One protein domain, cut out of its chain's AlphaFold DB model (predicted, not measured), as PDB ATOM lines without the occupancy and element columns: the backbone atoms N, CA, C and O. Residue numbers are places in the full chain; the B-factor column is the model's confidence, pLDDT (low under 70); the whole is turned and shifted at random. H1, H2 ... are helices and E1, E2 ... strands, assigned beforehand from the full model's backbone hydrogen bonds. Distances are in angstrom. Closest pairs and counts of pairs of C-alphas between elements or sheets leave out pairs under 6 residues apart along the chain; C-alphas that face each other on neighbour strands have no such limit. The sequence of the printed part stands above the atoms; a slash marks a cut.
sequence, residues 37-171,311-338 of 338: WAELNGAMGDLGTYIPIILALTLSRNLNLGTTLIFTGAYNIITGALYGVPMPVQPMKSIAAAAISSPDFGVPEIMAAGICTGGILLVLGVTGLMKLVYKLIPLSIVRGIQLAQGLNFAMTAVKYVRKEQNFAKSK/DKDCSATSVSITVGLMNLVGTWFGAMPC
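This is residues 37 to 171 and 311 to 338 of the 338 residues of an uncharacterized protein of Kalanchoe fedtschenkoi (UniProt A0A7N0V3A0). Three helices lie side by side in a row, H2, H7 and H4, with H7 between the other two and H4 and H7 in close antiparallel contact. The short helix H3 packs on the beginning of H4 and links this row to two long helices, H1 and H6; H6 is apart from H4 and H7, and residues 134 to 144 stick out where H5 passes into it. The printed part has 163 residues, with seven named helices and one named strand in the order H1, H2, H3, H4, H5, H6, E1, H7; its class is mostly helix. It is compact, with a radius of gyration of the C-alphas of 16.7 A and spans of 51 by 39 by 30 A.

H1, residues 37 to 61, has a kink of 32 degrees near residue 49. H1 and H2, residues 65 to 83, form a helical hairpin and only just touch, with 3 pairs of C-alphas within 8 A, the closest those of Thr 58 and Leu 65 at 6.2 A; their shallow tilt of 34 degrees is only just short of steep. H3, residues 93 to 101, is the hub, touching three helices. With residues 53 to 61 alone, H1 touches H3, the closest C-alphas being those of Leu 57 and Ile 100 at 6.5 A. H3 forms a helical hairpin with H4, residues 107 to 126, at a shallow tilt of 17 degrees; H4 touches it with residues 110 to 113 alone, closest at the C-alphas of Ile 95 and Ile 110, 6.5 A. H5, residues 130 to 136, is close to H4 but not clearly touching, the C-alphas of Leu 124 and Met 130 being 5.5 A apart. H6, residues 139 to 162, touches H3 with residues 146 to 156 alone, closest at the C-alphas of Ala 97 and Phe 153, 5.4 A. E1, residues 163 to 166, pairs with no named strand. H7, residues 316 to 333, touches H4, opposite ways at a shallow tilt of 28 degrees, with the C-alphas of Gly 118 and Gly 324 closest at 3.8 A. H7 also touches H2, closest at the C-alphas of Phe 71 and Gly 330, 6.3 A. Every O i to N i+4 pair is within hydrogen-bond range in H2, H3, H4, H5 and H6, against 18 of 21 in H1 and 12 of 14 in H7.

H1 begins at C-alpha 37 (66.126, 8.063, -39.089) and is 35.3 A long. H2 measures 26.4 A, H4 28.1 A and H6 34.2 A. H7 runs 26.3 A to C-alpha 333 (32.587, 7.204, -38.413).

Residues 172 to 310 are not printed, and C-alphas 171 and 311, the two farthest apart, are 52.8 A from each other across this cut. Of the links printed whole, H2 to H3 is short and the others are tight. Mean pLDDT of the printed part is 84.0; residues 38, 41 to 42, 88 and 165 to 171 are under 70.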
ATOM      1  N   TRP A  37      66.041   9.422 -38.541       71.38
ATOM      2  CA  TRP A  37      66.126   8.063 -39.089       71.38
ATOM      3  C   TRP A  37      65.613   7.000 -38.121       71.38
ATOM      4  O   TRP A  37      65.001   6.030 -38.558       71.38
ATOM      5  N   ALA A  38      65.838   7.185 -36.818       69.38
ATOM      6  CA  ALA A  38      65.308   6.276 -35.806       69.38
ATOM      7  C   ALA A  38      63.776   6.366 -35.744       69.38
ATOM      8  O   ALA A  38      63.102   5.341 -35.752       69.38
ATOM      9  N   GLU A  39      63.240   7.587 -35.787       74.19
ATOM     10  CA  GLU A  39      61.795   7.855 -35.810       74.19
ATOM     11  C   GLU A  39      61.137   7.286 -37.074       74.19
ATOM     12  O   GLU A  39      60.090   6.645 -37.001       74.19
ATOM     13  N   LEU A  40      61.784   7.443 -38.237       74.50
ATOM     14  CA  LEU A  40      61.293   6.867 -39.489       74.50
ATOM     15  C   LEU A  40      61.284   5.333 -39.445       74.50
ATOM     16  O   LEU A  40      60.290   4.723 -39.827       74.50
ATOM     17  N   ASN A  41      62.352   4.706 -38.948       69.06
ATOM     18  CA  ASN A  41      62.412   3.250 -38.815       69.06
ATOM     19  C   ASN A  41      61.359   2.720 -37.826       69.06
ATOM     20  O   ASN A  41      60.708   1.718 -38.117       69.06
ATOM     21  N   GLY A  42      61.148   3.407 -36.697       69.31
ATOM     22  CA  GLY A  42      60.102   3.066 -35.729       69.31
ATOM     23  C   GLY A  42      58.699   3.151 -36.335       69.31
ATOM     24  O   GLY A  42      57.915   2.210 -36.220       69.31
ATOM     25  N   ALA A  43      58.413   4.231 -37.070       73.62
ATOM     26  CA  ALA A  43      57.154   4.397 -37.792       73.62
ATOM     27  C   ALA A  43      56.951   3.316 -38.872       73.62
ATOM     28  O   ALA A  43      55.851   2.783 -39.022       73.62
ATOM     29  N   MET A  44      58.008   2.946 -39.604       71.12
ATOM     30  CA  MET A  44      57.949   1.863 -40.593       71.12
ATOM     31  C   MET A  44      57.658   0.496 -39.954       71.12
ATOM     32  O   MET A  44      56.954  -0.314 -40.559       71.12
ATOM     33  N   GLY A  45      58.151   0.245 -38.737       70.19
ATOM     34  CA  GLY A  45      57.853  -0.974 -37.980       70.19
ATOM     35  C   GLY A  45      56.365  -1.121 -37.655       70.19
ATOM     36  O   GLY A  45      55.774  -2.170 -37.922       70.19
ATOM     37  N   ASP A  46      55.737  -0.055 -37.150       75.38
ATOM     38  CA  ASP A  46      54.303  -0.036 -36.829       75.38
ATOM     39  C   ASP A  46      53.439  -0.259 -38.087       75.38
ATOM     40  O   ASP A  46      52.593  -1.163 -38.140       75.38
ATOM     41  N   LEU A  47      53.756   0.476 -39.161       76.44
ATOM     42  CA  LEU A  47      53.092   0.364 -40.462       76.44
ATOM     43  C   LEU A  47      53.177  -1.041 -41.069       76.44
ATOM     44  O   LEU A  47      52.235  -1.481 -41.735       76.44
ATOM     45  N   GLY A  48      54.278  -1.757 -40.826       73.12
ATOM     46  CA  GLY A  48      54.511  -3.079 -41.396       73.12
ATOM     47  C   GLY A  48      53.490  -4.132 -40.965       73.12
ATOM     48  O   GLY A  48      53.201  -5.048 -41.734       73.12
ATOM     49  N   THR A  49      52.893  -3.977 -39.780       74.56
ATOM     50  CA  THR A  49      51.769  -4.818 -39.331       74.56
ATOM     51  C   THR A  49      50.409  -4.177 -39.576       74.56
ATOM     52  O   THR A  49      49.435  -4.882 -39.842       74.56
ATOM     53  N   TYR A  50      50.340  -2.847 -39.536       82.62
ATOM     54  CA  TYR A  50      49.107  -2.093 -39.724       82.62
ATOM     55  C   TYR A  50      48.525  -2.279 -41.133       82.62
ATOM     56  O   TYR A  50      47.361  -2.659 -41.288       82.62
ATOM     57  N   ILE A  51      49.340  -2.042 -42.170       83.62
ATOM     58  CA  ILE A  51      48.887  -1.992 -43.567       83.62
ATOM     59  C   ILE A  51      48.287  -3.334 -44.020       83.62
ATOM     60  O   ILE A  51      47.160  -3.323 -44.527       83.62
ATOM     61  N   PRO A  52      48.950  -4.493 -43.808       81.50
ATOM     62  CA  PRO A  52      48.385  -5.774 -44.223       81.50
ATOM     63  C   PRO A  52      47.042  -6.087 -43.552       81.50
ATOM     64  O   PRO A  52      46.139  -6.607 -44.206       81.50
ATOM     65  N   ILE A  53      46.882  -5.746 -42.267       83.12
ATOM     66  CA  ILE A  53      45.649  -6.017 -41.511       83.12
ATOM     67  C   ILE A  53      44.491  -5.162 -42.029       83.12
ATOM     68  O   ILE A  53      43.414  -5.694 -42.308       83.12
ATOM     69  N   ILE A  54      44.696  -3.849 -42.175       86.81
ATOM     70  CA  ILE A  54      43.634  -2.953 -42.643       86.81
ATOM     71  C   ILE A  54      43.226  -3.299 -44.074       86.81
ATOM     72  O   ILE A  54      42.033  -3.363 -44.358       86.81
ATOM     73  N   LEU A  55      44.177  -3.600 -44.960       85.50
ATOM     74  CA  LEU A  55      43.845  -3.995 -46.328       85.50
ATOM     75  C   LEU A  55      43.102  -5.326 -46.384       85.50
ATOM     76  O   LEU A  55      42.133  -5.442 -47.131       85.50
ATOM     77  N   ALA A  56      43.476  -6.304 -45.555       84.06
ATOM     78  CA  ALA A  56      42.719  -7.546 -45.447       84.06
ATOM     79  C   ALA A  56      41.262  -7.289 -45.021       84.06
ATOM     80  O   ALA A  56      40.349  -7.914 -45.561       84.06
ATOM     81  N   LEU A  57      41.017  -6.349 -44.105       86.06
ATOM     82  CA  LEU A  57      39.666  -5.948 -43.689       86.06
ATOM     83  C   LEU A  57      38.920  -5.145 -44.756       86.06
ATOM     84  O   LEU A  57      37.729  -5.364 -44.963       86.06
ATOM     85  N   THR A  58      39.596  -4.246 -45.466       87.31
ATOM     86  CA  THR A  58      39.007  -3.512 -46.590       87.31
ATOM     87  C   THR A  58      38.568  -4.471 -47.688       87.31
ATOM     88  O   THR A  58      37.435  -4.381 -48.152       87.31
ATOM     89  N   LEU A  59      39.407  -5.445 -48.043       82.81
ATOM     90  CA  LEU A  59      39.088  -6.426 -49.076       82.81
ATOM     91  C   LEU A  59      38.008  -7.417 -48.621       82.81
ATOM     92  O   LEU A  59      37.089  -7.704 -49.378       82.81
ATOM     93  N   SER A  60      38.075  -7.930 -47.389       81.88
ATOM     94  CA  SER A  60      37.131  -8.959 -46.918       81.88
ATOM     95  C   SER A  60      35.797  -8.414 -46.402       81.88
ATOM     96  O   SER A  60      34.788  -9.113 -46.480       81.88
ATOM     97  N   ARG A  61      35.768  -7.188 -45.864       85.00
ATOM     98  CA  ARG A  61      34.599  -6.603 -45.178       85.00
ATOM     99  C   ARG A  61      34.155  -5.254 -45.717       85.00
ATOM    100  O   ARG A  61      33.222  -4.685 -45.161       85.00
ATOM    101  N   ASN A  62      34.767  -4.761 -46.794       85.25
ATOM    102  CA  ASN A  62      34.490  -3.431 -47.344       85.25
ATOM    103  C   ASN A  62      34.680  -2.312 -46.301       85.25
ATOM    104  O   ASN A  62      33.969  -1.307 -46.313       85.25
ATOM    105  N   LEU A  63      35.637  -2.485 -45.381       86.12
ATOM    106  CA  LEU A  63      36.031  -1.429 -44.451       86.12
ATOM    107  C   LEU A  63      36.599  -0.238 -45.233       86.12
ATOM    108  O   LEU A  63      37.472  -0.412 -46.088       86.12
ATOM    109  N   ASN A  64      36.157   0.975 -44.901       88.31
ATOM    110  CA  ASN A  64      36.669   2.174 -45.544       88.31
ATOM    111  C   ASN A  64      38.126   2.450 -45.129       88.31
ATOM    112  O   ASN A  64      38.410   2.872 -44.002       88.31
ATOM    113  N   LEU A  65      39.044   2.222 -46.073       87.44
ATOM    114  CA  LEU A  65      40.476   2.440 -45.889       87.44
ATOM    115  C   LEU A  65      40.801   3.916 -45.626       87.44
ATOM    116  O   LEU A  65      41.571   4.216 -44.720       87.44
ATOM    117  N   GLY A  66      40.196   4.838 -46.383       87.31
ATOM    118  CA  GLY A  66      40.471   6.272 -46.282       87.31
ATOM    119  C   GLY A  66      40.099   6.843 -44.916       87.31
ATOM    120  O   GLY A  66      40.923   7.490 -44.276       87.31
ATOM    121  N   THR A  67      38.891   6.548 -44.431       88.25
ATOM    122  CA  THR A  67      38.441   6.983 -43.102       88.25
ATOM    123  C   THR A  67      39.337   6.418 -42.006       88.25
ATOM    124  O   THR A  67      39.785   7.157 -41.133       88.25
ATOM    125  N   THR A  68      39.664   5.125 -42.084       89.94
ATOM    126  CA  THR A  68      40.544   4.472 -41.110       89.94
ATOM    127  C   THR A  68      41.933   5.118 -41.080       89.94
ATOM    128  O   THR A  68      42.399   5.486 -40.008       89.94
ATOM    129  N   LEU A  69      42.555   5.350 -42.241       89.62
ATOM    130  CA  LEU A  69      43.871   5.993 -42.332       89.62
ATOM    131  C   LEU A  69      43.869   7.429 -41.794       89.62
ATOM    132  O   LEU A  69      44.808   7.814 -41.099       89.62
ATOM    133  N   ILE A  70      42.824   8.214 -42.081       90.19
ATOM    134  CA  ILE A  70      42.703   9.595 -41.591       90.19
ATOM    135  C   ILE A  70      42.594   9.612 -40.063       90.19
ATOM    136  O   ILE A  70      43.338  10.343 -39.409       90.19
ATOM    137  N   PHE A  71      41.706   8.795 -39.487       91.12
ATOM    138  CA  PHE A  71      41.538   8.732 -38.034       91.12
ATOM    139  C   PHE A  71      42.785   8.186 -37.339       91.12
ATOM    140  O   PHE A  71      43.258   8.807 -36.393       91.12
ATOM    141  N   THR A  72      43.378   7.091 -37.825       88.81
ATOM    142  CA  THR A  72      44.626   6.561 -37.254       88.81
ATOM    143  C   THR A  72      45.766   7.578 -37.361       88.81
ATOM    144  O   THR A  72      46.500   7.774 -36.395       88.81
ATOM    145  N   GLY A  73      45.910   8.267 -38.497       89.62
ATOM    146  CA  GLY A  73      46.910   9.321 -38.667       89.62
ATOM    147  C   GLY A  73      46.714  10.464 -37.668       89.62
ATOM    148  O   GLY A  73      47.660  10.853 -36.984       89.62
ATOM    149  N   ALA A  74      45.477  10.946 -37.518       91.44
ATOM    150  CA  ALA A  74      45.135  11.961 -36.525       91.44
ATOM    151  C   ALA A  74      45.427  11.483 -35.095       91.44
ATOM    152  O   ALA A  74      45.993  12.230 -34.301       91.44
ATOM    153  N   TYR A  75      45.103  10.232 -34.770       91.69
ATOM    154  CA  TYR A  75      45.361   9.646 -33.456       91.69
ATOM    155  C   TYR A  75      46.845   9.525 -33.147       91.69
ATOM    156  O   TYR A  75      47.236   9.902 -32.049       91.69
ATOM    157  N   ASN A  76      47.672   9.111 -34.107       88.38
ATOM    158  CA  ASN A  76      49.127   9.086 -33.952       88.38
ATOM    159  C   ASN A  76      49.717  10.487 -33.724       88.38
ATOM    160  O   ASN A  76      50.617  10.655 -32.903       88.38
ATOM    161  N   ILE A  77      49.192  11.513 -34.404       88.94
ATOM    162  CA  ILE A  77      49.606  12.906 -34.174       88.94
ATOM    163  C   ILE A  77      49.201  13.355 -32.763       88.94
ATOM    164  O   ILE A  77      50.015  13.930 -32.040       88.94
ATOM    165  N   ILE A  78      47.959  13.077 -32.356       89.38
ATOM    166  CA  ILE A  78      47.426  13.457 -31.043       89.38
ATOM    167  C   ILE A  78      48.197  12.756 -29.920       89.38
ATOM    168  O   ILE A  78      48.630  13.416 -28.979       89.38
ATOM    169  N   THR A  79      48.413  11.442 -29.995       87.44
ATOM    170  CA  THR A  79      49.165  10.706 -28.968       87.44
ATOM    171  C   THR A  79      50.629  11.122 -28.920       87.44
ATOM    172  O   THR A  79      51.155  11.311 -27.823       87.44
ATOM    173  N   GLY A  80      51.267  11.341 -30.074       86.56
ATOM    174  CA  GLY A  80      52.625  11.878 -30.141       86.56
ATOM    175  C   GLY A  80      52.737  13.252 -29.473       86.56
ATOM    176  O   GLY A  80      53.646  13.484 -28.680       86.56
ATOM    177  N   ALA A  81      51.765  14.139 -29.707       85.75
ATOM    178  CA  ALA A  81      51.697  15.451 -29.064       85.75
ATOM    179  C   ALA A  81      51.456  15.362 -27.543       85.75
ATOM    180  O   ALA A  81      52.108  16.073 -26.775       85.75
ATOM    181  N   LEU A  82      50.553  14.481 -27.098       85.62
ATOM    182  CA  LEU A  82      50.171  14.339 -25.687       85.62
ATOM    183  C   LEU A  82      51.274  13.699 -24.834       85.62
ATOM    184  O   LEU A  82      51.601  14.219 -23.763       85.62
ATOM    185  N   TYR A  83      51.852  12.591 -25.303       83.81
ATOM    186  CA  TYR A  83      52.779  11.775 -24.514       83.81
ATOM    187  C   TYR A  83      54.251  12.030 -24.842       83.81
ATOM    188  O   TYR A  83      55.108  11.814 -23.988       83.81
ATOM    189  N   GLY A  84      54.569  12.512 -26.049       78.69
ATOM    190  CA  GLY A  84      55.957  12.708 -26.479       78.69
ATOM    191  C   GLY A  84      56.765  11.416 -26.541       78.69
ATOM    192  O   GLY A  84      57.982  11.459 -26.371       78.69
ATOM    193  N   VAL A  85      56.078  10.288 -26.733       76.88
ATOM    194  CA  VAL A  85      56.651   8.962 -26.966       76.88
ATOM    195  C   VAL A  85      55.917   8.316 -28.145       76.88
ATOM    196  O   VAL A  85      54.735   8.619 -28.351       76.88
ATOM    197  N   PRO A  86      56.569   7.429 -28.917       71.62
ATOM    198  CA  PRO A  86      55.896   6.648 -29.947       71.62
ATOM    199  C   PRO A  86      54.810   5.770 -29.314       71.62
ATOM    200  O   PRO A  86      55.103   4.819 -28.589       71.62
ATOM    201  N   MET A  87      53.546   6.113 -29.560       75.88
ATOM    202  CA  MET A  87      52.396   5.361 -29.061       75.88
ATOM    203  C   MET A  87      51.872   4.448 -30.174       75.88
ATOM    204  O   MET A  87      51.499   4.963 -31.227       75.88
ATOM    205  N   PRO A  88      51.812   3.121 -29.974       68.88
ATOM    206  CA  PRO A  88      51.340   2.203 -31.006       68.88
ATOM    207  C   PRO A  88      49.815   2.301 -31.152       68.88
ATOM    208  O   PRO A  88      49.069   1.736 -30.353       68.88
ATOM    209  N   VAL A  89      49.339   3.003 -32.183       77.44
ATOM    210  CA  VAL A  89      47.913   3.069 -32.554       77.44
ATOM    211  C   VAL A  89      47.633   1.994 -33.614       77.44
ATOM    212  O   VAL A  89      47.384   2.275 -34.786       77.44
ATOM    213  N   GLN A  90      47.733   0.728 -33.200       75.75
ATOM    214  CA  GLN A  90      47.550  -0.430 -34.083       75.75
ATOM    215  C   GLN A  90      46.093  -0.894 -34.125       75.75
ATOM    216  O   GLN A  90      45.404  -0.815 -33.115       75.75
ATOM    217  N   PRO A  91      45.623  -1.475 -35.243       83.19
ATOM    218  CA  PRO A  91      44.299  -2.067 -35.307       83.19
ATOM    219  C   PRO A  91      44.153  -3.186 -34.280       83.19
ATOM    220  O   PRO A  91      45.039  -4.033 -34.112       83.19
ATOM    221  N   MET A  92      42.991  -3.231 -33.634       86.94
ATOM    222  CA  MET A  92      42.672  -4.245 -32.635       86.94
ATOM    223  C   MET A  92      42.700  -5.657 -33.233       86.94
ATOM    224  O   MET A  92      41.768  -6.097 -33.912       86.94
ATOM    225  N   LYS A  93      43.793  -6.380 -32.956       84.75
ATOM    226  CA  LYS A  93      44.129  -7.674 -33.574       84.75
ATOM    227  C   LYS A  93      43.043  -8.736 -33.387       84.75
ATOM    228  O   LYS A  93      42.775  -9.479 -34.325       84.75
ATOM    229  N   SER A  94      42.384  -8.799 -32.224       86.31
ATOM    230  CA  SER A  94      41.317  -9.786 -31.999       86.31
ATOM    231  C   SER A  94      40.054  -9.447 -32.781       86.31
ATOM    232  O   SER A  94      39.423 -10.346 -33.330       86.31
ATOM    233  N   ILE A  95      39.683  -8.165 -32.855       90.38
ATOM    234  CA  ILE A  95      38.517  -7.723 -33.632       90.38
ATOM    235  C   ILE A  95      38.773  -7.958 -35.126       90.38
ATOM    236  O   ILE A  95      37.914  -8.497 -35.819       90.38
ATOM    237  N   ALA A  96      39.976  -7.630 -35.607       88.88
ATOM    238  CA  ALA A  96      40.388  -7.894 -36.982       88.88
ATOM    239  C   ALA A  96      40.355  -9.395 -37.319       88.88
ATOM    240  O   ALA A  96      39.812  -9.788 -38.351       88.88
ATOM    241  N   ALA A  97      40.883 -10.247 -36.434       86.06
ATOM    242  CA  ALA A  97      40.858 -11.696 -36.608       86.06
ATOM    243  C   ALA A  97      39.425 -12.252 -36.638       86.06
ATOM    244  O   ALA A  97      39.098 -13.061 -37.512       86.06
ATOM    245  N   ALA A  98      38.549 -11.792 -35.736       87.44
ATOM    246  CA  ALA A  98      37.139 -12.175 -35.706       87.44
ATOM    247  C   ALA A  98      36.410 -11.768 -36.998       87.44
ATOM    248  O   ALA A  98      35.724 -12.593 -37.603       87.44
ATOM    249  N   ALA A  99      36.627 -10.537 -37.465       89.75
ATOM    250  CA  ALA A  99      36.068 -10.034 -38.713       89.75
ATOM    251  C   ALA A  99      36.555 -10.826 -39.928       89.75
ATOM    252  O   ALA A  99      35.758 -11.241 -40.765       89.75
ATOM    253  N   ILE A 100      37.852 -11.107 -40.038       85.56
ATOM    254  CA  ILE A 100      38.386 -11.838 -41.196       85.56
ATOM    255  C   ILE A 100      37.908 -13.296 -41.187       85.56
ATOM    256  O   ILE A 100      37.581 -13.848 -42.234       85.56
ATOM    257  N   SER A 101      37.797 -13.918 -40.011       84.69
ATOM    258  CA  SER A 101      37.415 -15.330 -39.894       84.69
ATOM    259  C   SER A 101      35.914 -15.619 -39.954       84.69
ATOM    260  O   SER A 101      35.540 -16.713 -40.378       84.69
ATOM    261  N   SER A 102      35.051 -14.672 -39.575       83.94
ATOM    262  CA  SER A 102      33.607 -14.914 -39.433       83.94
ATOM    263  C   SER A 102      32.792 -14.149 -40.482       83.94
ATOM    264  O   SER A 102      32.754 -12.924 -40.416       83.94
ATOM    265  N   PRO A 103      32.105 -14.823 -41.433       79.25
ATOM    266  CA  PRO A 103      31.280 -14.182 -42.466       79.25
ATOM    267  C   PRO A 103      30.272 -13.165 -41.924       79.25
ATOM    268  O   PRO A 103      30.121 -12.109 -42.530       79.25
ATOM    269  N   ASP A 104      29.677 -13.455 -40.766       83.75
ATOM    270  CA  ASP A 104      28.622 -12.650 -40.133       83.75
ATOM    271  C   ASP A 104      29.158 -11.504 -39.255       83.75
ATOM    272  O   ASP A 104      28.404 -10.896 -38.501       83.75
ATOM    273  N   PHE A 105      30.470 -11.247 -39.275       88.62
ATOM    274  CA  PHE A 105      31.100 -10.179 -38.498       88.62
ATOM    275  C   PHE A 105      31.628  -9.103 -39.453       88.62
ATOM    276  O   PHE A 105      32.745  -9.191 -39.969       88.62
ATOM    277  N   GLY A 106      30.778  -8.118 -39.746       90.94
ATOM    278  CA  GLY A 106      31.032  -7.038 -40.691       90.94
ATOM    279  C   GLY A 106      31.428  -5.725 -40.018       90.94
ATOM    280  O   GLY A 106      31.809  -5.673 -38.849       90.94
ATOM    281  N   VAL A 107      31.342  -4.634 -40.783       92.50
ATOM    282  CA  VAL A 107      31.662  -3.282 -40.298       92.50
ATOM    283  C   VAL A 107      30.813  -2.878 -39.079       92.50
ATOM    284  O   VAL A 107      31.409  -2.404 -38.114       92.50
ATOM    285  N   PRO A 108      29.479  -3.095 -39.035       93.62
ATOM    286  CA  PRO A 108      28.675  -2.731 -37.864       93.62
ATOM    287  C   PRO A 108      29.115  -3.438 -36.575       93.62
ATOM    288  O   PRO A 108      29.174  -2.804 -35.523       93.62
ATOM    289  N   GLU A 109      29.471  -4.725 -36.645       94.94
ATOM    290  CA  GLU A 109      29.966  -5.501 -35.504       94.94
ATOM    291  C   GLU A 109      31.355  -5.036 -35.052       94.94
ATOM    292  O   GLU A 109      31.603  -4.944 -33.848       94.94
ATOM    293  N   ILE A 110      32.252  -4.711 -35.996       94.69
ATOM    294  CA  ILE A 110      33.574  -4.129 -35.701       94.69
ATOM    295  C   ILE A 110      33.403  -2.799 -34.960       94.69
ATOM    296  O   ILE A 110      34.048  -2.586 -33.932       94.69
ATOM    297  N   MET A 111      32.519  -1.923 -35.451       95.69
ATOM    298  CA  MET A 111      32.272  -0.622 -34.828       95.69
ATOM    299  C   MET A 111      31.658  -0.778 -33.441       95.69
ATOM    300  O   MET A 111      32.141  -0.165 -32.494       95.69
ATOM    301  N   ALA A 112      30.665  -1.655 -33.285       95.94
ATOM    302  CA  ALA A 112      30.089  -1.964 -31.980       95.94
ATOM    303  C   ALA A 112      31.138  -2.491 -30.989       95.94
ATOM    304  O   ALA A 112      31.195  -2.041 -29.844       95.94
ATOM    305  N   ALA A 113      31.995  -3.416 -31.434       95.88
ATOM    306  CA  ALA A 113      33.070  -3.963 -30.617       95.88
ATOM    307  C   ALA A 113      34.059  -2.875 -30.176       95.88
ATOM    308  O   ALA A 113      34.458  -2.830 -29.011       95.88
ATOM    309  N   GLY A 114      34.413  -1.965 -31.084       94.94
ATOM    310  CA  GLY A 114      35.265  -0.820 -30.789       94.94
ATOM    311  C   GLY A 114      34.638   0.158 -29.796       94.94
ATOM    312  O   GLY A 114      35.283   0.491 -28.806       94.94
ATOM    313  N   ILE A 115      33.368   0.539 -29.980       96.25
ATOM    314  CA  ILE A 115      32.648   1.426 -29.046       96.25
ATOM    315  C   ILE A 115      32.571   0.798 -27.654       96.25
ATOM    316  O   ILE A 115      32.884   1.454 -26.662       96.25
ATOM    317  N   CYS A 116      32.187  -0.476 -27.561       96.62
ATOM    318  CA  CYS A 116      32.116  -1.180 -26.284       96.62
ATOM    319  C   CYS A 116      33.490  -1.278 -25.611       96.62
ATOM    320  O   CYS A 116      33.606  -1.003 -24.418       96.62
ATOM    321  N   THR A 117      34.530  -1.651 -26.363       94.31
ATOM    322  CA  THR A 117      35.900  -1.742 -25.839       94.31
ATOM    323  C   THR A 117      36.375  -0.374 -25.358       94.31
ATOM    324  O   THR A 117      36.865  -0.253 -24.237       94.31
ATOM    325  N   GLY A 118      36.158   0.670 -26.162       93.88
ATOM    326  CA  GLY A 118      36.524   2.043 -25.839       93.88
ATOM    327  C   GLY A 118      35.797   2.579 -24.609       93.88
ATOM    328  O   GLY A 118      36.431   3.131 -23.714       93.88
ATOM    329  N   GLY A 119      34.488   2.342 -24.508       95.25
ATOM    330  CA  GLY A 119      33.686   2.711 -23.343       95.25
ATOM    331  C   GLY A 119      34.166   2.033 -22.061       95.25
ATOM    332  O   GLY A 119      34.316   2.692 -21.035       95.25
ATOM    333  N   ILE A 120      34.479   0.737 -22.120       94.12
ATOM    334  CA  ILE A 120      34.993  -0.000 -20.959       94.12
ATOM    335  C   ILE A 120      36.378   0.516 -20.558       94.12
ATOM    336  O   ILE A 120      36.603   0.779 -19.380       94.12
ATOM    337  N   LEU A 121      37.292   0.721 -21.512       91.56
ATOM    338  CA  LEU A 121      38.621   1.277 -21.230       91.56
ATOM    339  C   LEU A 121      38.553   2.707 -20.681       91.56
ATOM    340  O   LEU A 121      39.330   3.054 -19.788       91.56
ATOM    341  N   LEU A 122      37.611   3.518 -21.165       93.56
ATOM    342  CA  LEU A 122      37.379   4.861 -20.652       93.56
ATOM    343  C   LEU A 122      36.908   4.809 -19.196       93.56
ATOM    344  O   LEU A 122      37.500   5.467 -18.344       93.56
ATOM    345  N   VAL A 123      35.897   3.989 -18.893       93.88
ATOM    346  CA  VAL A 123      35.380   3.819 -17.525       93.88
ATOM    347  C   VAL A 123      36.468   3.289 -16.594       93.88
ATOM    348  O   VAL A 123      36.665   3.840 -15.514       93.88
ATOM    349  N   LEU A 124      37.218   2.264 -17.002       90.50
ATOM    350  CA  LEU A 124      38.304   1.705 -16.192       90.50
ATOM    351  C   LEU A 124      39.449   2.703 -15.976       90.50
ATOM    352  O   LEU A 124      40.033   2.739 -14.891       90.50
ATOM    353  N   GLY A 125      39.752   3.523 -16.985       88.94
ATOM    354  CA  GLY A 125      40.720   4.607 -16.893       88.94
ATOM    355  C   GLY A 125      40.277   5.666 -15.885       88.94
ATOM    356  O   GLY A 125      40.975   5.899 -14.902       88.94
ATOM    357  N   VAL A 126      39.085   6.244 -16.072       90.69
ATOM    358  CA  VAL A 126      38.534   7.302 -15.202       90.69
ATOM    359  C   VAL A 126      38.381   6.833 -13.753       90.69
ATOM    360  O   VAL A 126      38.685   7.578 -12.829       90.69
ATOM    361  N   THR A 127      37.960   5.586 -13.536       91.31
ATOM    362  CA  THR A 127      37.790   5.018 -12.186       91.31
ATOM    363  C   THR A 127      39.101   4.555 -11.542       91.31
ATOM    364  O   THR A 127      39.105   4.170 -10.375       91.31
ATOM    365  N   GLY A 128      40.220   4.542 -12.278       85.31
ATOM    366  CA  GLY A 128      41.502   4.016 -11.795       85.31
ATOM    367  C   GLY A 128      41.505   2.502 -11.542       85.31
ATOM    368  O   GLY A 128      42.453   1.965 -10.961       85.31
ATOM    369  N   LEU A 129      40.471   1.788 -11.996       86.56
ATOM    370  CA  LEU A 129      40.245   0.372 -11.700       86.56
ATOM    371  C   LEU A 129      41.101  -0.573 -12.562       86.56
ATOM    372  O   LEU A 129      41.083  -1.790 -12.374       86.56
ATOM    373  N   MET A 130      41.922  -0.022 -13.459       81.19
ATOM    374  CA  MET A 130      42.871  -0.766 -14.299       81.19
ATOM    375  C   MET A 130      43.769  -1.720 -13.494       81.19
ATOM    376  O   MET A 130      44.029  -2.841 -13.931       81.19
ATOM    377  N   LYS A 131      44.192  -1.318 -12.284       79.69
ATOM    378  CA  LYS A 131      45.014  -2.158 -11.389       79.69
ATOM    379  C   LYS A 131      44.282  -3.424 -10.929       79.69
ATOM    380  O   LYS A 131      44.906  -4.476 -10.804       79.69
ATOM    381  N   LEU A 132      42.971  -3.333 -10.693       78.50
ATOM    382  CA  LEU A 132      42.149  -4.474 -10.288       78.50
ATOM    383  C   LEU A 132      41.979  -5.451 -11.450       78.50
ATOM    384  O   LEU A 132      42.153  -6.652 -11.269       78.50
ATOM    385  N   VAL A 133      41.690  -4.934 -12.645       76.81
ATOM    386  CA  VAL A 133      41.476  -5.770 -13.832       76.81
ATOM    387  C   VAL A 133      42.747  -6.529 -14.210       76.81
ATOM    388  O   VAL A 133      42.681  -7.723 -14.488       76.81
ATOM    389  N   TYR A 134      43.914  -5.886 -14.119       73.56
ATOM    390  CA  TYR A 134      45.205  -6.557 -14.284       73.56
ATOM    391  C   TYR A 134      45.397  -7.724 -13.300       73.56
ATOM    392  O   TYR A 134      45.841  -8.797 -13.699       73.56
ATOM    393  N   LYS A 135      45.035  -7.540 -12.024       79.62
ATOM    394  CA  LYS A 135      45.135  -8.601 -11.009       79.62
ATOM    395  C   LYS A 135      44.132  -9.736 -11.252       79.62
ATOM    396  O   LYS A 135      44.388 -10.869 -10.857       79.62
ATOM    397  N   LEU A 136      42.995  -9.425 -11.872       84.19
ATOM    398  CA  LEU A 136      41.902 -10.365 -12.104       84.19
ATOM    399  C   LEU A 136      42.115 -11.222 -13.359       84.19
ATOM    400  O   LEU A 136      41.689 -12.372 -13.375       84.19
ATOM    401  N   ILE A 137      42.775 -10.695 -14.396       81.75
ATOM    402  CA  ILE A 137      42.977 -11.394 -15.672       81.75
ATOM    403  C   ILE A 137      44.342 -12.111 -15.685       81.75
ATOM    404  O   ILE A 137      45.368 -11.477 -15.944       81.75
ATOM    405  N   PRO A 138      44.401 -13.441 -15.474       81.94
ATOM    406  CA  PRO A 138      45.643 -14.196 -15.596       81.94
ATOM    407  C   PRO A 138      46.152 -14.237 -17.044       81.94
ATOM    408  O   PRO A 138      45.385 -14.402 -17.997       81.94
ATOM    409  N   LEU A 139      47.481 -14.208 -17.207       79.50
ATOM    410  CA  LEU A 139      48.149 -14.300 -18.514       79.50
ATOM    411  C   LEU A 139      47.778 -15.573 -19.295       79.50
ATOM    412  O   LEU A 139      47.796 -15.564 -20.524       79.50
ATOM    413  N   SER A 140      47.403 -16.656 -18.606       85.06
ATOM    414  CA  SER A 140      46.944 -17.902 -19.233       85.06
ATOM    415  C   SER A 140      45.676 -17.708 -20.070       85.06
ATOM    416  O   SER A 140      45.587 -18.260 -21.164       85.06
ATOM    417  N   ILE A 141      44.725 -16.884 -19.607       85.19
ATOM    418  CA  ILE A 141      43.500 -16.575 -20.367       85.19
ATOM    419  C   ILE A 141      43.859 -15.792 -21.627       85.19
ATOM    420  O   ILE A 141      43.372 -16.094 -22.712       85.19
ATOM    421  N   VAL A 142      44.760 -14.820 -21.496       79.00
ATOM    422  CA  VAL A 142      45.177 -13.952 -22.603       79.00
ATOM    423  C   VAL A 142      45.872 -14.767 -23.687       79.00
ATOM    424  O   VAL A 142      45.525 -14.641 -24.858       79.00
ATOM    425  N   ARG A 143      46.790 -15.662 -23.300       82.25
ATOM    426  CA  ARG A 143      47.453 -16.590 -24.227       82.25
ATOM    427  C   ARG A 143      46.460 -17.533 -24.902       82.25
ATOM    428  O   ARG A 143      46.581 -17.770 -26.098       82.25
ATOM    429  N   GLY A 144      45.457 -18.022 -24.168       85.31
ATOM    430  CA  GLY A 144      44.381 -18.844 -24.728       85.31
ATOM    431  C   GLY A 144      43.561 -18.102 -25.788       85.31
ATOM    432  O   GLY A 144      43.350 -18.626 -26.880       85.31
ATOM    433  N   ILE A 145      43.159 -16.858 -25.506       83.88
ATOM    434  CA  ILE A 145      42.434 -16.007 -26.463       83.88
ATOM    435  C   ILE A 145      43.305 -15.708 -27.689       83.88
ATOM    436  O   ILE A 145      42.840 -15.857 -28.817       83.88
ATOM    437  N   GLN A 146      44.570 -15.330 -27.486       80.69
ATOM    438  CA  GLN A 146      45.519 -15.059 -28.571       80.69
ATOM    439  C   GLN A 146      45.728 -16.286 -29.465       80.69
ATOM    440  O   GLN A 146      45.694 -16.153 -30.687       80.69
ATOM    441  N   LEU A 147      45.877 -17.476 -28.874       85.25
ATOM    442  CA  LEU A 147      45.999 -18.730 -29.614       85.25
ATOM    443  C   LEU A 147      44.730 -19.031 -30.418       85.25
ATOM    444  O   LEU A 147      44.823 -19.342 -31.602       85.25
ATOM    445  N   ALA A 148      43.548 -18.906 -29.807       85.44
ATOM    446  CA  ALA A 148      42.277 -19.171 -30.478       85.44
ATOM    447  C   ALA A 148      42.047 -18.227 -31.671       85.44
ATOM    448  O   ALA A 148      41.677 -18.668 -32.759       85.44
ATOM    449  N   GLN A 149      42.311 -16.931 -31.494       82.06
ATOM    450  CA  GLN A 149      42.158 -15.932 -32.554       82.06
ATOM    451  C   GLN A 149      43.217 -16.091 -33.647       82.06
ATOM    452  O   GLN A 149      42.887 -16.031 -34.831       82.06
ATOM    453  N   GLY A 150      44.466 -16.369 -33.266       81.81
ATOM    454  CA  GLY A 150      45.543 -16.678 -34.204       81.81
ATOM    455  C   GLY A 150      45.238 -17.918 -35.043       81.81
ATOM    456  O   GLY A 150      45.410 -17.894 -36.259       81.81
ATOM    457  N   LEU A 151      44.703 -18.975 -34.424       85.88
ATOM    458  CA  LEU A 151      44.308 -20.199 -35.115       85.88
ATOM    459  C   LEU A 151      43.139 -19.959 -36.082       85.88
ATOM    460  O   LEU A 151      43.203 -20.397 -37.228       85.88
ATOM    461  N   ASN A 152      42.107 -19.221 -35.662       82.56
ATOM    462  CA  ASN A 152      40.986 -18.849 -36.535       82.56
ATOM    463  C   ASN A 152      41.453 -18.034 -37.745       82.56
ATOM    464  O   ASN A 152      41.039 -18.290 -38.878       82.56
ATOM    465  N   PHE A 153      42.352 -17.078 -37.515       81.25
ATOM    466  CA  PHE A 153      42.953 -16.282 -38.575       81.25
ATOM    467  C   PHE A 153      43.794 -17.145 -39.530       81.25
ATOM    468  O   PHE A 153      43.639 -17.043 -40.748       81.25
ATOM    469  N   ALA A 154      44.606 -18.065 -39.000       85.06
ATOM    470  CA  ALA A 154      45.418 -18.989 -39.790       85.06
ATOM    471  C   ALA A 154      44.560 -19.938 -40.641       85.06
ATOM    472  O   ALA A 154      44.842 -20.135 -41.823       85.06
ATOM    473  N   MET A 155      43.473 -20.481 -40.086       84.25
ATOM    474  CA  MET A 155      42.532 -21.319 -40.836       84.25
ATOM    475  C   MET A 155      41.912 -20.562 -42.017       84.25
ATOM    476  O   MET A 155      41.755 -21.128 -43.101       84.25
ATOM    477  N   THR A 156      41.580 -19.284 -41.837       82.56
ATOM    478  CA  THR A 156      41.082 -18.435 -42.927       82.56
ATOM    479  C   THR A 156      42.165 -18.129 -43.952       82.56
ATOM    480  O   THR A 156      41.903 -18.249 -45.148       82.56
ATOM    481  N   ALA A 157      43.391 -17.834 -43.518       83.12
ATOM    482  CA  ALA A 157      44.521 -17.633 -44.421       83.12
ATOM    483  C   ALA A 157      44.775 -18.875 -45.296       83.12
ATOM    484  O   ALA A 157      44.907 -18.754 -46.511       83.12
ATOM    485  N   VAL A 158      44.729 -20.084 -44.724       84.88
ATOM    486  CA  VAL A 158      44.849 -21.341 -45.490       84.88
ATOM    487  C   VAL A 158      43.725 -21.479 -46.520       84.88
ATOM    488  O   VAL A 158      43.972 -21.905 -47.650       84.88
ATOM    489  N   LYS A 159      42.487 -21.103 -46.170       82.38
ATOM    490  CA  LYS A 159      41.369 -21.093 -47.129       82.38
ATOM    491  C   LYS A 159      41.616 -20.098 -48.267       82.38
ATOM    492  O   LYS A 159      41.363 -20.455 -49.414       82.38
ATOM    493  N   TYR A 160      42.130 -18.907 -47.962       80.06
ATOM    494  CA  TYR A 160      42.431 -17.866 -48.950       80.06
ATOM    495  C   TYR A 160      43.589 -18.254 -49.877       80.06
ATOM    496  O   TYR A 160      43.545 -17.954 -51.063       80.06
ATOM    497  N   VAL A 161      44.593 -18.971 -49.365       83.19
ATOM    498  CA  VAL A 161      45.721 -19.463 -50.172       83.19
ATOM    499  C   VAL A 161      45.305 -20.618 -51.083       83.19
ATOM    500  O   VAL A 161      45.755 -20.695 -52.221       83.19
ATOM    501  N   ARG A 162      44.454 -21.536 -50.608       79.81
ATOM    502  CA  ARG A 162      44.076 -22.739 -51.376       79.81
ATOM    503  C   ARG A 162      43.004 -22.488 -52.428       79.81
ATOM    504  O   ARG A 162      42.927 -23.226 -53.410       79.81
ATOM    505  N   LYS A 163      42.122 -21.525 -52.184       77.81
ATOM    506  CA  LYS A 163      40.938 -21.310 -53.005       77.81
ATOM    507  C   LYS A 163      40.883 -19.874 -53.477       77.81
ATOM    508  O   LYS A 163      41.000 -18.963 -52.664       77.81
ATOM    509  N   GLU A 164      40.603 -19.687 -54.757       70.75
ATOM    510  CA  GLU A 164      40.382 -18.359 -55.308       70.75
ATOM    511  C   GLU A 164      39.154 -17.738 -54.627       70.75
ATOM    512  O   GLU A 164      38.079 -18.343 -54.578       70.75
ATOM    513  N   GLN A 165      39.332 -16.577 -53.998       68.62
ATOM    514  CA  GLN A 165      38.271 -15.902 -53.258       68.62
ATOM    515  C   GLN A 165      37.735 -14.739 -54.072       68.62
ATOM    516  O   GLN A 165      38.457 -13.794 -54.381       68.62
ATOM    517  N   ASN A 166      36.429 -14.750 -54.316       63.28
ATOM    518  CA  ASN A 166      35.732 -13.538 -54.701       63.28
ATOM    519  C   ASN A 166      35.427 -12.746 -53.433       63.28
ATOM    520  O   ASN A 166      34.351 -12.897 -52.852       63.28
ATOM    521  N   PHE A 167      36.372 -11.902 -53.017       65.00
ATOM    522  CA  PHE A 167      36.237 -11.016 -51.856       65.00
ATOM    523  C   PHE A 167      34.942 -10.184 -51.910       65.00
ATOM    524  O   PHE A 167      34.192 -10.142 -50.938       65.00
ATOM    525  N   ALA A 168      34.586  -9.670 -53.093       53.28
ATOM    526  CA  ALA A 168      33.354  -8.910 -53.323       53.28
ATOM    527  C   ALA A 168      32.054  -9.717 -53.117       53.28
ATOM    528  O   ALA A 168      31.018  -9.144 -52.798       53.28
ATOM    529  N   LYS A 169      32.086 -11.044 -53.304       55.50
ATOM    530  CA  LYS A 169      30.914 -11.927 -53.143       55.50
ATOM    531  C   LYS A 169      31.002 -12.814 -51.899       55.50
ATOM    532  O   LYS A 169      30.106 -13.632 -51.704       55.50
ATOM    533  N   SER A 170      32.073 -12.700 -51.102       55.47
ATOM    534  CA  SER A 170      32.397 -13.595 -49.976       55.47
ATOM    535  C   SER A 170      32.193 -15.083 -50.312       55.47
ATOM    536  O   SER A 170      31.692 -15.866 -49.506       55.47
ATOM    537  N   LYS A 171      32.549 -15.479 -51.542       57.09
ATOM    538  CA  LYS A 171      32.385 -16.846 -52.054       57.09
ATOM    539  C   LYS A 171      33.672 -17.338 -52.700       57.09
ATOM    540  O   LYS A 171      34.370 -16.597 -53.387       57.09
ATOM    541  N   ASP A 311      61.914  10.068 -18.517       78.44
ATOM    542  CA  ASP A 311      61.573  11.486 -18.345       78.44
ATOM    543  C   ASP A 311      60.140  11.841 -18.815       78.44
ATOM    544  O   ASP A 311      59.764  13.017 -18.826       78.44
ATOM    545  N   LYS A 312      59.347  10.866 -19.289       79.25
ATOM    546  CA  LYS A 312      58.003  11.080 -19.850       79.25
ATOM    547  C   LYS A 312      56.920  10.412 -18.999       79.25
ATOM    548  O   LYS A 312      56.943   9.211 -18.752       79.25
ATOM    549  N   ASP A 313      55.893  11.184 -18.645       74.38
ATOM    550  CA  ASP A 313      54.735  10.683 -17.899       74.38
ATOM    551  C   ASP A 313      53.745   9.940 -18.810       74.38
ATOM    552  O   ASP A 313      52.889  10.546 -19.460       74.38
ATOM    553  N   CYS A 314      53.825   8.609 -18.823       80.06
ATOM    554  CA  CYS A 314      52.886   7.728 -19.521       80.06
ATOM    555  C   CYS A 314      52.202   6.790 -18.513       80.06
ATOM    556  O   CYS A 314      52.702   5.713 -18.188       80.06
ATOM    557  N   SER A 315      51.067   7.225 -17.951       85.25
ATOM    558  CA  SER A 315      50.330   6.442 -16.951       85.25
ATOM    559  C   SER A 315      49.256   5.558 -17.585       85.25
ATOM    560  O   SER A 315      48.578   5.958 -18.534       85.25
ATOM    561  N   ALA A 316      49.021   4.383 -16.990       84.69
ATOM    562  CA  ALA A 316      48.002   3.438 -17.459       84.69
ATOM    563  C   ALA A 316      46.606   4.073 -17.547       84.69
ATOM    564  O   ALA A 316      45.857   3.811 -18.483       84.69
ATOM    565  N   THR A 317      46.269   4.951 -16.602       86.38
ATOM    566  CA  THR A 317      45.010   5.699 -16.609       86.38
ATOM    567  C   THR A 317      44.904   6.624 -17.818       86.38
ATOM    568  O   THR A 317      43.910   6.559 -18.540       86.38
ATOM    569  N   SER A 318      45.924   7.449 -18.073       87.81
ATOM    570  CA  SER A 318      45.910   8.400 -19.192       87.81
ATOM    571  C   SER A 318      45.821   7.676 -20.535       87.81
ATOM    572  O   SER A 318      44.978   8.012 -21.374       87.81
ATOM    573  N   VAL A 319      46.634   6.631 -20.711       87.69
ATOM    574  CA  VAL A 319      46.644   5.819 -21.932       87.69
ATOM    575  C   VAL A 319      45.294   5.131 -22.134       87.69
ATOM    576  O   VAL A 319      44.733   5.220 -23.223       87.69
ATOM    577  N   SER A 320      44.712   4.535 -21.088       90.00
ATOM    578  CA  SER A 320      43.391   3.889 -21.163       90.00
ATOM    579  C   SER A 320      42.281   4.871 -21.539       90.00
ATOM    580  O   SER A 320      41.441   4.550 -22.376       90.00
ATOM    581  N   ILE A 321      42.287   6.084 -20.971       91.25
ATOM    582  CA  ILE A 321      41.331   7.144 -21.326       91.25
ATOM    583  C   ILE A 321      41.496   7.537 -22.795       91.25
ATOM    584  O   ILE A 321      40.511   7.634 -23.518       91.25
ATOM    585  N   THR A 322      42.734   7.720 -23.253       91.12
ATOM    586  CA  THR A 322      43.025   8.143 -24.630       91.12
ATOM    587  C   THR A 322      42.591   7.084 -25.637       91.12
ATOM    588  O   THR A 322      41.832   7.392 -26.551       91.12
ATOM    589  N   VAL A 323      42.990   5.828 -25.430       90.38
ATOM    590  CA  VAL A 323      42.565   4.687 -26.256       90.38
ATOM    591  C   VAL A 323      41.041   4.533 -26.213       90.38
ATOM    592  O   VAL A 323      40.400   4.301 -27.238       90.38
ATOM    593  N   GLY A 324      40.433   4.720 -25.038       92.00
ATOM    594  CA  GLY A 324      38.985   4.709 -24.860       92.00
ATOM    595  C   GLY A 324      38.273   5.755 -25.719       92.00
ATOM    596  O   GLY A 324      37.354   5.420 -26.464       92.00
ATOM    597  N   LEU A 325      38.737   7.005 -25.666       93.94
ATOM    598  CA  LEU A 325      38.197   8.122 -26.443       93.94
ATOM    599  C   LEU A 325      38.414   7.947 -27.948       93.94
ATOM    600  O   LEU A 325      37.495   8.191 -28.724       93.94
ATOM    601  N   MET A 326      39.594   7.493 -28.370       93.12
ATOM    602  CA  MET A 326      39.910   7.250 -29.781       93.12
ATOM    603  C   MET A 326      38.973   6.214 -30.398       93.12
ATOM    604  O   MET A 326      38.423   6.431 -31.480       93.12
ATOM    605  N   ASN A 327      38.726   5.125 -29.674       93.56
ATOM    606  CA  ASN A 327      37.752   4.136 -30.099       93.56
ATOM    607  C   ASN A 327      36.343   4.714 -30.091       93.56
ATOM    608  O   ASN A 327      35.659   4.604 -31.094       93.56
ATOM    609  N   LEU A 328      35.933   5.404 -29.025       93.25
ATOM    610  CA  LEU A 328      34.597   5.991 -28.949       93.25
ATOM    611  C   LEU A 328      34.313   6.992 -30.062       93.25
ATOM    612  O   LEU A 328      33.181   7.045 -30.509       93.25
ATOM    613  N   VAL A 329      35.291   7.779 -30.502       92.81
ATOM    614  CA  VAL A 329      35.093   8.771 -31.563       92.81
ATOM    615  C   VAL A 329      35.157   8.111 -32.937       92.81
ATOM    616  O   VAL A 329      34.226   8.244 -33.726       92.81
ATOM    617  N   GLY A 330      36.231   7.378 -33.231       90.19
ATOM    618  CA  GLY A 330      36.546   6.943 -34.596       90.19
ATOM    619  C   GLY A 330      35.567   5.909 -35.140       90.19
ATOM    620  O   GLY A 330      35.210   5.935 -36.318       90.19
ATOM    621  N   THR A 331      35.073   5.023 -34.279       92.25
ATOM    622  CA  THR A 331      34.236   3.901 -34.711       92.25
ATOM    623  C   THR A 331      32.828   4.329 -35.110       92.25
ATOM    624  O   THR A 331      32.204   3.671 -35.936       92.25
ATOM    625  N   TRP A 332      32.319   5.461 -34.608       91.44
ATOM    626  CA  TRP A 332      31.051   6.011 -35.111       91.44
ATOM    627  C   TRP A 332      31.139   6.405 -36.582       91.44
ATOM    628  O   TRP A 332      30.153   6.290 -37.306       91.44
ATOM    629  N   PHE A 333      32.324   6.815 -37.030       89.88
ATOM    630  CA  PHE A 333      32.587   7.204 -38.413       89.88
ATOM    631  C   PHE A 333      33.081   6.040 -39.280       89.88
ATOM    632  O   PHE A 333      33.414   6.246 -40.444       89.88
ATOM    633  N   GLY A 334      33.136   4.816 -38.741       88.19
ATOM    634  CA  GLY A 334      33.583   3.638 -39.484       88.19
ATOM    635  C   GLY A 334      35.100   3.442 -39.525       88.19
ATOM    636  O   GLY A 334      35.574   2.650 -40.339       88.19
ATOM    637  N   ALA A 335      35.868   4.147 -38.685       91.00
ATOM    638  CA  ALA A 335      37.300   3.900 -38.553       91.00
ATOM    639  C   ALA A 335      37.565   2.598 -37.783       91.00
ATOM    640  O   ALA A 335      36.874   2.293 -36.808       91.00
ATOM    641  N   MET A 336      38.585   1.844 -38.200       92.06
ATOM    642  CA  MET A 336      39.011   0.650 -37.466       92.06
ATOM    643  C   MET A 336      39.363   0.995 -36.004       92.06
ATOM    644  O   MET A 336      40.146   1.924 -35.790       92.06
ATOM    645  N   PRO A 337      38.854   0.235 -35.014       91.31
ATOM    646  CA  PRO A 337      39.259   0.372 -33.621       91.31
ATOM    647  C   PRO A 337      40.767   0.162 -33.432       91.31
ATOM    648  O   PRO A 337      41.350  -0.750 -34.034       91.31
ATOM    649  N   CYS A 338      41.363   0.962 -32.551       84.81
ATOM    650  CA  CYS A 338      42.792   1.008 -32.241       84.81
ATOM    651  C   CYS A 338      43.064   0.826 -30.742       84.81
ATOM    652  O   CYS A 338      42.388   1.501 -29.935       84.81
TER     653      CYS A 338